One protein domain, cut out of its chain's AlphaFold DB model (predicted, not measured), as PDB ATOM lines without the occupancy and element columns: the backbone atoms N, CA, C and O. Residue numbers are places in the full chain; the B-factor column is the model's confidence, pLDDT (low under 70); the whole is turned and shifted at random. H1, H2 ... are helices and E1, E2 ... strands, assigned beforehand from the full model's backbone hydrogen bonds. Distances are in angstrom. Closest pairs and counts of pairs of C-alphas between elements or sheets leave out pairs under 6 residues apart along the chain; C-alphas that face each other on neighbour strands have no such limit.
ATOM      1  N   GLU A   5      -7.359  41.567 -14.225       74.69
ATOM      2  CA  GLU A   5      -7.556  40.889 -15.512       74.69
ATOM      3  C   GLU A   5      -6.289  40.806 -16.368       74.69
ATOM      4  O   GLU A   5      -6.045  39.792 -17.017       74.69
ATOM      5  N   MET A   6      -5.472  41.865 -16.386       73.94
ATOM      6  CA  MET A   6      -4.232  41.871 -17.162       73.94
ATOM      7  C   MET A   6      -3.217  40.911 -16.547       73.94
ATOM      8  O   MET A   6      -2.567  40.166 -17.276       73.94
ATOM      9  N   LYS A   7      -3.136  40.882 -15.214       71.88
ATOM     10  CA  LYS A   7      -2.293  39.928 -14.496       71.88
ATOM     11  C   LYS A   7      -2.726  38.483 -14.776       71.88
ATOM     12  O   LYS A   7      -1.893  37.684 -15.180       71.88
ATOM     13  N   ASN A   8      -4.026  38.191 -14.703       79.31
ATOM     14  CA  ASN A   8      -4.560  36.852 -14.982       79.31
ATOM     15  C   ASN A   8      -4.248  36.365 -16.411       79.31
ATOM     16  O   ASN A   8      -3.994  35.182 -16.619       79.31
ATOM     17  N   LYS A   9      -4.242  37.263 -17.406       78.88
ATOM     18  CA  LYS A   9      -3.845  36.916 -18.783       78.88
ATOM     19  C   LYS A   9      -2.363  36.564 -18.885       78.88
ATOM     20  O   LYS A   9      -2.017  35.632 -19.603       78.88
ATOM     21  N   VAL A  10      -1.506  37.304 -18.185       76.69
ATOM     22  CA  VAL A  10      -0.064  37.023 -18.143       76.69
ATOM     23  C   VAL A  10       0.192  35.682 -17.458       76.69
ATOM     24  O   VAL A  10       0.909  34.856 -18.017       76.69
ATOM     25  N   ASP A  11      -0.456  35.435 -16.319       77.62
ATOM     26  CA  ASP A  11      -0.333  34.174 -15.579       77.62
ATOM     27  C   ASP A  11      -0.795  32.977 -16.440       77.62
ATOM     28  O   ASP A  11      -0.092  31.976 -16.536       77.62
ATOM     29  N   SER A  12      -1.896  33.113 -17.193       82.50
ATOM     30  CA  SER A  12      -2.376  32.062 -18.111       82.50
ATOM     31  C   SER A  12      -1.401  31.744 -19.254       82.50
ATOM     32  O   SER A  12      -1.254  30.579 -19.640       82.50
ATOM     33  N   ILE A  13      -0.720  32.756 -19.803       79.25
ATOM     34  CA  ILE A  13       0.334  32.543 -20.809       79.25
ATOM     35  C   ILE A  13       1.491  31.765 -20.177       79.25
ATOM     36  O   ILE A  13       2.012  30.832 -20.789       79.25
ATOM     37  N   TRP A  14       1.861  32.118 -18.945       76.19
ATOM     38  CA  TRP A  14       2.928  31.453 -18.205       76.19
ATOM     39  C   TRP A  14       2.621  29.968 -17.961       76.19
ATOM     40  O   TRP A  14       3.454  29.116 -18.276       76.19
ATOM     41  N   ASP A  15       1.402  29.648 -17.517       79.69
ATOM     42  CA  ASP A  15       0.940  28.268 -17.300       79.69
ATOM     43  C   ASP A  15       0.936  27.440 -18.595       79.69
ATOM     44  O   ASP A  15       1.304  26.260 -18.598       79.69
ATOM     45  N   THR A  16       0.565  28.063 -19.717       80.62
ATOM     46  CA  THR A  16       0.553  27.407 -21.034       80.62
ATOM     47  C   THR A  16       1.965  27.015 -21.465       80.62
ATOM     48  O   THR A  16       2.193  25.894 -21.923       80.62
ATOM     49  N   ILE A  17       2.935  27.916 -21.285       76.06
ATOM     50  CA  ILE A  17       4.327  27.671 -21.676       76.06
ATOM     51  C   ILE A  17       4.987  26.646 -20.747       76.06
ATOM     52  O   ILE A  17       5.714  25.767 -21.218       76.06
ATOM     53  N   TRP A  18       4.680  26.706 -19.449       73.19
ATOM     54  CA  TRP A  18       5.151  25.727 -18.470       73.19
ATOM     55  C   TRP A  18       4.641  24.313 -18.784       73.19
ATOM     56  O   TRP A  18       5.418  23.357 -18.795       73.19
ATOM     57  N   THR A  19       3.354  24.179 -19.125       76.50
ATOM     58  CA  THR A  19       2.735  22.895 -19.515       76.50
ATOM     59  C   THR A  19       3.308  22.351 -20.832       76.50
ATOM     60  O   THR A  19       3.371  21.139 -21.024       76.50
ATOM     61  N   GLY A  20       3.791  23.228 -21.719       71.50
ATOM     62  CA  GLY A  20       4.467  22.874 -22.972       71.50
ATOM     63  C   GLY A  20       5.893  22.321 -22.818       71.50
ATOM     64  O   GLY A  20       6.528  22.011 -23.824       71.50
ATOM     65  N   GLY A  21       6.412  22.189 -21.590       72.31
ATOM     66  CA  GLY A  21       7.714  21.568 -21.317       72.31
ATOM     67  C   GLY A  21       8.924  22.504 -21.416       72.31
ATOM     68  O   GLY A  21      10.059  22.037 -21.313       72.31
ATOM     69  N   ILE A  22       8.717  23.818 -21.576       73.19
ATOM     70  CA  ILE A  22       9.795  24.817 -21.522       73.19
ATOM     71  C   ILE A  22       9.990  25.233 -20.061       73.19
ATOM     72  O   ILE A  22       9.252  26.055 -19.526       73.19
ATOM     73  N   THR A  23      10.989  24.653 -19.400       74.00
ATOM     74  CA  THR A  23      11.191  24.824 -17.950       74.00
ATOM     75  C   THR A  23      12.109  25.990 -17.583       74.00
ATOM     76  O   THR A  23      12.085  26.445 -16.440       74.00
ATOM     77  N   SER A  24      12.917  26.493 -18.526       80.31
ATOM     78  CA  SER A  24      13.859  27.593 -18.284       80.31
ATOM     79  C   SER A  24      13.184  28.961 -18.464       80.31
ATOM     80  O   SER A  24      12.816  29.301 -19.593       80.31
ATOM     81  N   PRO A  25      13.080  29.800 -17.413       79.88
ATOM     82  CA  PRO A  25      12.419  31.107 -17.498       79.88
ATOM     83  C   PRO A  25      13.036  32.066 -18.527       79.88
ATOM     84  O   PRO A  25      12.324  32.876 -19.117       79.88
ATOM     85  N   ILE A  26      14.349  31.972 -18.768       87.19
ATOM     86  CA  ILE A  26      15.042  32.798 -19.773       87.19
ATOM     87  C   ILE A  26      14.584  32.405 -21.179       87.19
ATOM     88  O   ILE A  26      14.224  33.267 -21.974       87.19
ATOM     89  N   THR A  27      14.516  31.104 -21.462       84.94
ATOM     90  CA  THR A  27      14.037  30.596 -22.752       84.94
ATOM     91  C   THR A  27      12.584  30.996 -22.990       84.94
ATOM     92  O   THR A  27      12.235  31.405 -24.092       84.94
ATOM     93  N   VAL A  28      11.738  30.955 -21.954       82.81
ATOM     94  CA  VAL A  28      10.353  31.443 -22.043       82.81
ATOM     95  C   VAL A  28      10.309  32.919 -22.436       82.81
ATOM     96  O   VAL A  28       9.565  33.293 -23.345       82.81
ATOM     97  N   LEU A  29      11.123  33.757 -21.790       84.94
ATOM     98  CA  LEU A  29      11.194  35.180 -22.107       84.94
ATOM     99  C   LEU A  29      11.610  35.420 -23.566       84.94
ATOM    100  O   LEU A  29      11.011  36.264 -24.238       84.94
ATOM    101  N   GLU A  30      12.593  34.674 -24.071       88.56
ATOM    102  CA  GLU A  30      13.030  34.750 -25.471       88.56
ATOM    103  C   GLU A  30      11.898  34.377 -26.433       88.56
ATOM    104  O   GLU A  30      11.607  35.141 -27.352       88.56
ATOM    105  N   GLN A  31      11.196  33.265 -26.183       85.50
ATOM    106  CA  GLN A  31      10.087  32.830 -27.039       85.50
ATOM    107  C   GLN A  31       8.950  33.860 -27.075       85.50
ATOM    108  O   GLN A  31       8.464  34.208 -28.152       85.50
ATOM    109  N   ILE A  32       8.559  34.414 -25.922       85.56
ATOM    110  CA  ILE A  32       7.539  35.474 -25.868       85.56
ATOM    111  C   ILE A  32       8.025  36.719 -26.620       85.56
ATOM    112  O   ILE A  32       7.260  37.328 -27.367       85.56
ATOM    113  N   THR A  33       9.295  37.090 -26.464       88.88
ATOM    114  CA  THR A  33       9.877  38.243 -27.165       88.88
ATOM    115  C   THR A  33       9.861  38.041 -28.680       88.88
ATOM    116  O   THR A  33       9.483  38.963 -29.404       88.88
ATOM    117  N   TYR A  34      10.175  36.840 -29.172       89.94
ATOM    118  CA  TYR A  34      10.073  36.521 -30.597       89.94
ATOM    119  C   TYR A  34       8.636  36.622 -31.114       89.94
ATOM    120  O   TYR A  34       8.410  37.243 -32.154       89.94
ATOM    121  N   LEU A  35       7.659  36.093 -30.374       88.06
ATOM    122  CA  LEU A  35       6.239  36.215 -30.727       88.06
ATOM    123  C   LEU A  35       5.790  37.680 -30.785       88.06
ATOM    124  O   LEU A  35       5.154  38.099 -31.754       88.06
ATOM    125  N   MET A  36       6.170  38.486 -29.790       90.31
ATOM    126  CA  MET A  36       5.875  39.921 -29.787       90.31
ATOM    127  C   MET A  36       6.515  40.633 -30.979       90.31
ATOM    128  O   MET A  36       5.865  41.463 -31.612       90.31
ATOM    129  N   PHE A  37       7.760  40.299 -31.320       92.81
ATOM    130  CA  PHE A  37       8.450  40.907 -32.450       92.81
ATOM    131  C   PHE A  37       7.790  40.554 -33.789       92.81
ATOM    132  O   PHE A  37       7.533  41.449 -34.594       92.81
ATOM    133  N   MET A  38       7.434  39.283 -34.003       90.00
ATOM    134  CA  MET A  38       6.707  38.845 -35.202       90.00
ATOM    135  C   MET A  38       5.365  39.569 -35.350       90.00
ATOM    136  O   MET A  38       5.050  40.066 -36.433       90.00
ATOM    137  N   LYS A  39       4.608  39.704 -34.255       90.88
ATOM    138  CA  LYS A  39       3.357  40.468 -34.251       90.88
ATOM    139  C   LYS A  39       3.577  41.944 -34.589       90.88
ATOM    140  O   LYS A  39       2.868  42.493 -35.425       90.88
ATOM    141  N   LEU A  40       4.572  42.582 -33.973       93.12
ATOM    142  CA  LEU A  40       4.888  43.991 -34.224       93.12
ATOM    143  C   LEU A  40       5.301  44.244 -35.679       93.12
ATOM    144  O   LEU A  40       4.955  45.288 -36.234       93.12
ATOM    145  N   LEU A  41       6.038  43.321 -36.300       93.06
ATOM    146  CA  LEU A  41       6.391  43.418 -37.716       93.06
ATOM    147  C   LEU A  41       5.145  43.391 -38.607       93.06
ATOM    148  O   LEU A  41       5.007  44.246 -39.484       93.06
ATOM    149  N   ASP A  42       4.230  42.451 -38.362       94.00
ATOM    150  CA  ASP A  42       2.992  42.337 -39.137       94.00
ATOM    151  C   ASP A  42       2.077  43.555 -38.941       94.00
ATOM    152  O   ASP A  42       1.630  44.160 -39.915       94.00
ATOM    153  N   ASP A  43       1.887  44.000 -37.695       94.38
ATOM    154  CA  ASP A  43       1.077  45.180 -37.373       94.38
ATOM    155  C   ASP A  43       1.607  46.451 -38.063       94.38
ATOM    156  O   ASP A  43       0.828  47.289 -38.528       94.38
ATOM    157  N   ASN A  44       2.932  46.620 -38.145       93.62
ATOM    158  CA  ASN A  44       3.537  47.755 -38.848       93.62
ATOM    159  C   ASN A  44       3.297  47.689 -40.357       93.62
ATOM    160  O   ASN A  44       2.965  48.711 -40.964       93.62
ATOM    161  N   GLN A  45       3.421  46.507 -40.961       92.94
ATOM    162  CA  GLN A  45       3.120  46.347 -42.377       92.94
ATOM    163  C   GLN A  45       1.630  46.557 -42.665       92.94
ATOM    164  O   GLN A  45       1.314  47.283 -43.602       92.94
ATOM    165  N   LEU A  46       0.720  46.025 -41.844       93.00
ATOM    166  CA  LEU A  46      -0.725  46.250 -41.981       93.00
ATOM    167  C   LEU A  46      -1.083  47.740 -41.928       93.00
ATOM    168  O   LEU A  46      -1.875  48.220 -42.739       93.00
ATOM    169  N   LYS A  47      -0.467  48.502 -41.016       93.00
ATOM    170  CA  LYS A  47      -0.641  49.964 -40.956       93.00
ATOM    171  C   LYS A  47      -0.124  50.651 -42.218       93.00
ATOM    172  O   LYS A  47      -0.783  51.550 -42.739       93.00
ATOM    173  N   ALA A  48       1.039  50.238 -42.716       91.62
ATOM    174  CA  ALA A  48       1.598  50.781 -43.948       91.62
ATOM    175  C   ALA A  48       0.722  50.445 -45.170       91.62
ATOM    176  O   ALA A  48       0.496  51.317 -46.006       91.62
ATOM    177  N   GLU A  49       0.184  49.224 -45.245       91.88
ATOM    178  CA  GLU A  49      -0.756  48.770 -46.277       91.88
ATOM    179  C   GLU A  49      -2.062  49.577 -46.225       91.88
ATOM    180  O   GLU A  49      -2.520  50.066 -47.257       91.88
ATOM    181  N   ALA A  50      -2.624  49.801 -45.033       91.94
ATOM    182  CA  ALA A  50      -3.816  50.630 -44.853       91.94
ATOM    183  C   ALA A  50      -3.586  52.076 -45.321       91.94
ATOM    184  O   ALA A  50      -4.388  52.611 -46.086       91.94
ATOM    185  N   ASN A  51      -2.468  52.691 -44.930       91.69
ATOM    186  CA  ASN A  51      -2.117  54.048 -45.360       91.69
ATOM    187  C   ASN A  51      -1.901  54.136 -46.877       91.69
ATOM    188  O   ASN A  51      -2.359  55.084 -47.514       91.69
ATOM    189  N   ALA A  52      -1.229  53.147 -47.467       92.00
ATOM    190  CA  ALA A  52      -0.991  53.071 -48.904       92.00
ATOM    191  C   ALA A  52      -2.309  52.937 -49.689       92.00
ATOM    192  O   ALA A  52      -2.519  53.665 -50.660       92.00
ATOM    193  N   ASN A  53      -3.232  52.097 -49.207       91.50
ATOM    194  CA  ASN A  53      -4.572  51.937 -49.778       91.50
ATOM    195  C   ASN A  53      -5.393  53.232 -49.705       91.50
ATOM    196  O   ASN A  53      -6.053  53.584 -50.680       91.50
ATOM    197  N   LEU A  54      -5.321  53.965 -48.587       92.50
ATOM    198  CA  LEU A  54      -5.990  55.265 -48.441       92.50
ATOM    199  C   LEU A  54      -5.445  56.316 -49.415       92.50
ATOM    200  O   LEU A  54      -6.205  57.130 -49.934       92.50
ATOM    201  N   LEU A  55      -4.137  56.298 -49.671       92.12
ATOM    202  CA  LEU A  55      -3.470  57.211 -50.602       92.12
ATOM    203  C   LEU A  55      -3.529  56.737 -52.066       92.12
ATOM    204  O   LEU A  55      -3.097  57.469 -52.954       92.12
ATOM    205  N   GLY A  56      -4.030  55.524 -52.328       90.62
ATOM    206  CA  GLY A  56      -4.068  54.920 -53.662       90.62
ATOM    207  C   GLY A  56      -2.685  54.627 -54.257       90.62
ATOM    208  O   GLY A  56      -2.552  54.525 -55.477       90.62
ATOM    209  N   VAL A  57      -1.646  54.516 -53.425       90.38
ATOM    210  CA  VAL A  57      -0.268  54.258 -53.866       90.38
ATOM    211  C   VAL A  57       0.162  52.838 -53.505       90.38
ATOM    212  O   VAL A  57      -0.232  52.325 -52.460       90.38
ATOM    213  N   PRO A  58       1.004  52.179 -54.317       84.81
ATOM    214  CA  PRO A  58       1.545  50.876 -53.957       84.81
ATOM    215  C   PRO A  58       2.592  51.002 -52.841       84.81
ATOM    216  O   PRO A  58       3.489  51.849 -52.895       84.81
ATOM    217  N   LEU A  59       2.520  50.116 -51.845       87.38
ATOM    218  CA  LEU A  59       3.532  50.011 -50.793       87.38
ATOM    219  C   LEU A  59       4.816  49.389 -51.365       87.38
ATOM    220  O   LEU A  59       4.830  48.212 -51.717       87.38
ATOM    221  N   LYS A  60       5.891  50.184 -51.458       80.56
ATOM    222  CA  LYS A  60       7.168  49.761 -52.070       80.56
ATOM    223  C   LYS A  60       8.018  48.855 -51.174       80.56
ATOM    224  O   LYS A  60       8.560  47.871 -51.656       80.56
ATOM    225  N   ASN A  61       8.122  49.170 -49.881       82.19
ATOM    226  CA  ASN A  61       9.008  48.468 -48.946       82.19
ATOM    227  C   ASN A  61       8.192  47.616 -47.969       82.19
ATOM    228  O   ASN A  61       8.029  47.974 -46.803       82.19
ATOM    229  N   LYS A  62       7.641  46.508 -48.468       87.69
ATOM    230  CA  LYS A  62       6.977  45.496 -47.639       87.69
ATOM    231  C   LYS A  62       8.028  44.591 -46.987       87.69
ATOM    232  O   LYS A  62       8.954  44.157 -47.667       87.69
ATOM    233  N   VAL A  63       7.875  44.292 -45.696       87.56
ATOM    234  CA  VAL A  63       8.721  43.314 -44.982       87.56
ATOM    235  C   VAL A  63       8.374  41.903 -45.457       87.56
ATOM    236  O   VAL A  63       9.243  41.141 -45.873       87.56
ATOM    237  N   PHE A  64       7.082  41.589 -45.459       90.12
ATOM    238  CA  PHE A  64       6.509  40.391 -46.048       90.12
ATOM    239  C   PHE A  64       6.134  40.697 -47.497       90.12
ATOM    240  O   PHE A  64       5.154  41.404 -47.754       90.12
ATOM    241  N   GLN A  65       6.958  40.226 -48.431       89.06
ATOM    242  CA  GLN A  65       6.757  40.442 -49.863       89.06
ATOM    243  C   GLN A  65       5.650  39.537 -50.416       89.06
ATOM    244  O   GLN A  65       5.063  38.733 -49.701       89.06
ATOM    245  N   ASP A  66       5.351  39.679 -51.703       87.06
ATOM    246  CA  ASP A  66       4.439  38.783 -52.406       87.06
ATOM    247  C   ASP A  66       5.258  37.606 -52.989       87.06
ATOM    248  O   ASP A  66       6.301  37.824 -53.603       87.06
ATOM    249  N   GLY A  67       4.819  36.356 -52.786       88.44
ATOM    250  CA  GLY A  67       5.475  35.151 -53.322       88.44
ATOM    251  C   GLY A  67       6.136  34.240 -52.278       88.44
ATOM    252  O   GLY A  67       5.718  34.194 -51.120       88.44
ATOM    253  N   MET A  68       7.150  33.482 -52.712       87.81
ATOM    254  CA  MET A  68       7.845  32.477 -51.897       87.81
ATOM    255  C   MET A  68       8.985  33.089 -51.074       87.81
ATOM    256  O   MET A  68       9.821  33.827 -51.590       87.81
ATOM    257  N   CYS A  69       9.045  32.712 -49.803       88.38
ATOM    258  CA  CYS A  69      10.129  32.975 -48.871       88.38
ATOM    259  C   CYS A  69      10.919  31.680 -48.636       88.38
ATOM    260  O   CYS A  69      10.347  30.655 -48.261       88.38
ATOM    261  N   VAL A  70      12.237  31.729 -48.837       88.69
ATOM    262  CA  VAL A  70      13.150  30.636 -48.473       88.69
ATOM    263  C   VAL A  70      13.601  30.869 -47.032       88.69
ATOM    264  O   VAL A  70      14.332  31.816 -46.758       88.69
ATOM    265  N   ILE A  71      13.130  30.026 -46.110       85.50
ATOM    266  CA  ILE A  71      13.426  30.115 -44.670       85.50
ATOM    267  C   ILE A  71      14.794  29.497 -44.362       85.50
ATOM    268  O   ILE A  71      15.544  30.011 -43.538       85.50
ATOM    269  N   SER A  72      15.113  28.384 -45.020       87.69
ATOM    270  CA  SER A  72      16.399  27.699 -44.898       87.69
ATOM    271  C   SER A  72      16.804  27.142 -46.253       87.69
ATOM    272  O   SER A  72      15.966  26.602 -46.976       87.69
ATOM    273  N   GLU A  73      18.084  27.264 -46.597       85.12
ATOM    274  CA  GLU A  73      18.639  26.668 -47.816       85.12
ATOM    275  C   GLU A  73      18.997  25.185 -47.624       85.12
ATOM    276  O   GLU A  73      18.992  24.431 -48.597       85.12
ATOM    277  N   ASN A  74      19.272  24.743 -46.388       89.06
ATOM    278  CA  ASN A  74      19.679  23.367 -46.100       89.06
ATOM    279  C   ASN A  74      19.187  22.876 -44.715       89.06
ATOM    280  O   ASN A  74      19.741  23.299 -43.698       89.06
ATOM    281  N   PRO A  75      18.184  21.977 -44.631       84.38
ATOM    282  CA  PRO A  75      17.332  21.507 -45.726       84.38
ATOM    283  C   PRO A  75      16.524  22.664 -46.328       84.38
ATOM    284  O   PRO A  75      16.207  23.622 -45.623       84.38
ATOM    285  N   ARG A  76      16.188  22.582 -47.624       87.44
ATOM    286  CA  ARG A  76      15.397  23.624 -48.290       87.44
ATOM    287  C   ARG A  76      13.993  23.665 -47.694       87.44
ATOM    288  O   ARG A  76      13.203  22.748 -47.907       87.44
ATOM    289  N   VAL A  77      13.696  24.739 -46.972       89.06
ATOM    290  CA  VAL A  77      12.370  25.024 -46.423       89.06
ATOM    291  C   VAL A  77      11.891  26.325 -47.039       89.06
ATOM    292  O   VAL A  77      12.504  27.376 -46.848       89.06
ATOM    293  N   GLU A  78      10.796  26.251 -47.783       90.56
ATOM    294  CA  GLU A  78      10.156  27.400 -48.412       90.56
ATOM    295  C   GLU A  78       8.681  27.467 -48.023       90.56
ATOM    296  O   GLU A  78       8.035  26.449 -47.771       90.56
ATOM    297  N   THR A  79       8.159  28.683 -47.932       88.56
ATOM    298  CA  THR A  79       6.738  28.942 -47.692       88.56
ATOM    299  C   THR A  79       6.356  30.266 -48.326       88.56
ATOM    300  O   THR A  79       7.210  31.113 -48.570       88.56
ATOM    301  N   GLU A  80       5.076  30.494 -48.571       89.81
ATOM    302  CA  GLU A  80       4.612  31.807 -49.001       89.81
ATOM    303  C   GLU A  80       4.792  32.838 -47.881       89.81
ATOM    304  O   GLU A  80       4.474  32.572 -46.720       89.81
ATOM    305  N   TYR A  81       5.215  34.057 -48.222       88.75
ATOM    306  CA  TYR A  81       5.322  35.161 -47.257       88.75
ATOM    307  C   TYR A  81       4.018  35.413 -46.488       88.75
ATOM    308  O   TYR A  81       4.051  35.820 -45.327       88.75
ATOM    309  N   LYS A  82       2.865  35.128 -47.106       87.88
ATOM    310  CA  LYS A  82       1.548  35.216 -46.469       87.88
ATOM    311  C   LYS A  82       1.425  34.308 -45.240       87.88
ATOM    312  O   LYS A  82       0.801  34.711 -44.264       87.88
ATOM    313  N   ASN A  83       2.047  33.131 -45.261       88.44
ATOM    314  CA  ASN A  83       2.008  32.176 -44.151       88.44
ATOM    315  C   ASN A  83       2.887  32.604 -42.969       88.44
ATOM    316  O   ASN A  83       2.799  32.009 -41.904       88.44
ATOM    317  N   LEU A  84       3.733  33.625 -43.147       88.12
ATOM    318  CA  LEU A  84       4.566  34.201 -42.089       88.12
ATOM    319  C   LEU A  84       3.897  35.404 -41.400       88.12
ATOM    320  O   LEU A  84       4.456  35.961 -40.455       88.12
ATOM    321  N   ARG A  85       2.721  35.832 -41.878       90.00
ATOM    322  CA  ARG A  85       1.980  36.979 -41.336       90.00
ATOM    323  C   ARG A  85       1.279  36.567 -40.044       90.00
ATOM    324  O   ARG A  85       0.500  35.615 -40.044       90.00
ATOM    325  N   TRP A  86       1.485  37.331 -38.971       88.75
ATOM    326  CA  TRP A  86       0.876  37.055 -37.667       88.75
ATOM    327  C   TRP A  86      -0.650  36.918 -37.741       88.75
ATOM    328  O   TRP A  86      -1.226  35.993 -37.175       88.75
ATOM    329  N   ASN A  87      -1.305  37.805 -38.486       86.62
ATOM    330  CA  ASN A  87      -2.755  37.836 -38.660       86.62
ATOM    331  C   ASN A  87      -3.317  36.645 -39.470       86.62
ATOM    332  O   ASN A  87      -4.530  36.481 -39.568       86.62
ATOM    333  N   VAL A  88      -2.457  35.824 -40.083       87.00
ATOM    334  CA  VAL A  88      -2.852  34.623 -40.837       87.00
ATOM    335  C   VAL A  88      -2.689  33.352 -39.999       87.00
ATOM    336  O   VAL A  88      -3.272  32.323 -40.348       87.00
ATOM    337  N   PHE A  89      -1.964  33.396 -38.878       83.19
ATOM    338  CA  PHE A  89      -1.849  32.241 -37.992       83.19
ATOM    339  C   PHE A  89      -3.205  31.922 -37.358       83.19
ATOM    340  O   PHE A  89      -3.749  32.699 -36.578       83.19
TER     341      PHE A  89
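What this domain is: This is residues 5 to 89 of the 92 residues of the protein "Site-specific DNA-methyltransferase (adenine-specific)" of Oscillospiraceae bacterium (UniProt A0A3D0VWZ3). Two helices meet near their ends as a V, the short arm H1 and the much longer H2; from the far end of H2 a long link folds back to a small hairpin of two strands, E1 and E2, set off from H2, with the short helix H3 after it. Residues 5 to 12, which belong to H1, stick out, and the last residues, 85 to 89, run back toward the middle of H2. The 85 printed residues include three named helices and two named strands, in the order H1, H2, E1, E2, H3; the sheet, E1 - E2, is antiparallel, and the class is mostly helix. The whole is loose, with a radius of gyration of the C-alphas of 16.9 A, and flat, spanning 46 by 40 by 18 A.

How they stand to each other: H1, residues 5 to 19, is close to but not clearly touching H2, residues 25 to 55; their closest C-alphas, those of Ile 17 and Val 28, are 7.1 A apart. The two run opposite ways at a steep tilt of 58 degrees. E1, residues 68 to 73, and E2, residues 76 to 80, form a hairpin of antiparallel neighbours, with 160 degrees between their directions. Across it N 69 and O 79 are 2.7 A apart and N 79 and O 69 are 3.0 A apart, within hydrogen-bond range. H3, residues 81 to 84, follows E2 directly; the closest C-alphas of E1 and H3, those of Cys 69 and Tyr 81, are 5.5 A apart. H2 is apart from E2 and from H3, and H1 is apart from E1, E2 and H3. In H1 and H2 every O i to N i+4 pair is within hydrogen-bond range; H3 is too short for such a pair, and its one O i to N i+3 pair is within range.

Where its parts are: H1 begins at C-alpha 5, (-7.556, 40.889, -15.512), and is 21.1 A long from first to last C-alpha. H2 runs 45.1 A, from C-alpha 25 at (12.419, 31.107, -17.498) to C-alpha 55 at (-3.470, 57.211, -50.602). E1 measures 12.9 A and E2 13.6 A. H3 measures 5.3 A and ends at C-alpha 84, (4.566, 34.201, -42.089).

The domain as a whole: The two C-alphas farthest apart are those of Thr 23 and Gly 56, 49.1 A. The printed part has no cut. The link from H2 to E1, residues 56 to 67, is long; the links from H1 to H2, E1 to E2 and E2 to H3 are tight. The mean pLDDT of the printed part is 85.9, with 77 for H1 and 90 for H2, and no printed residue is under 70.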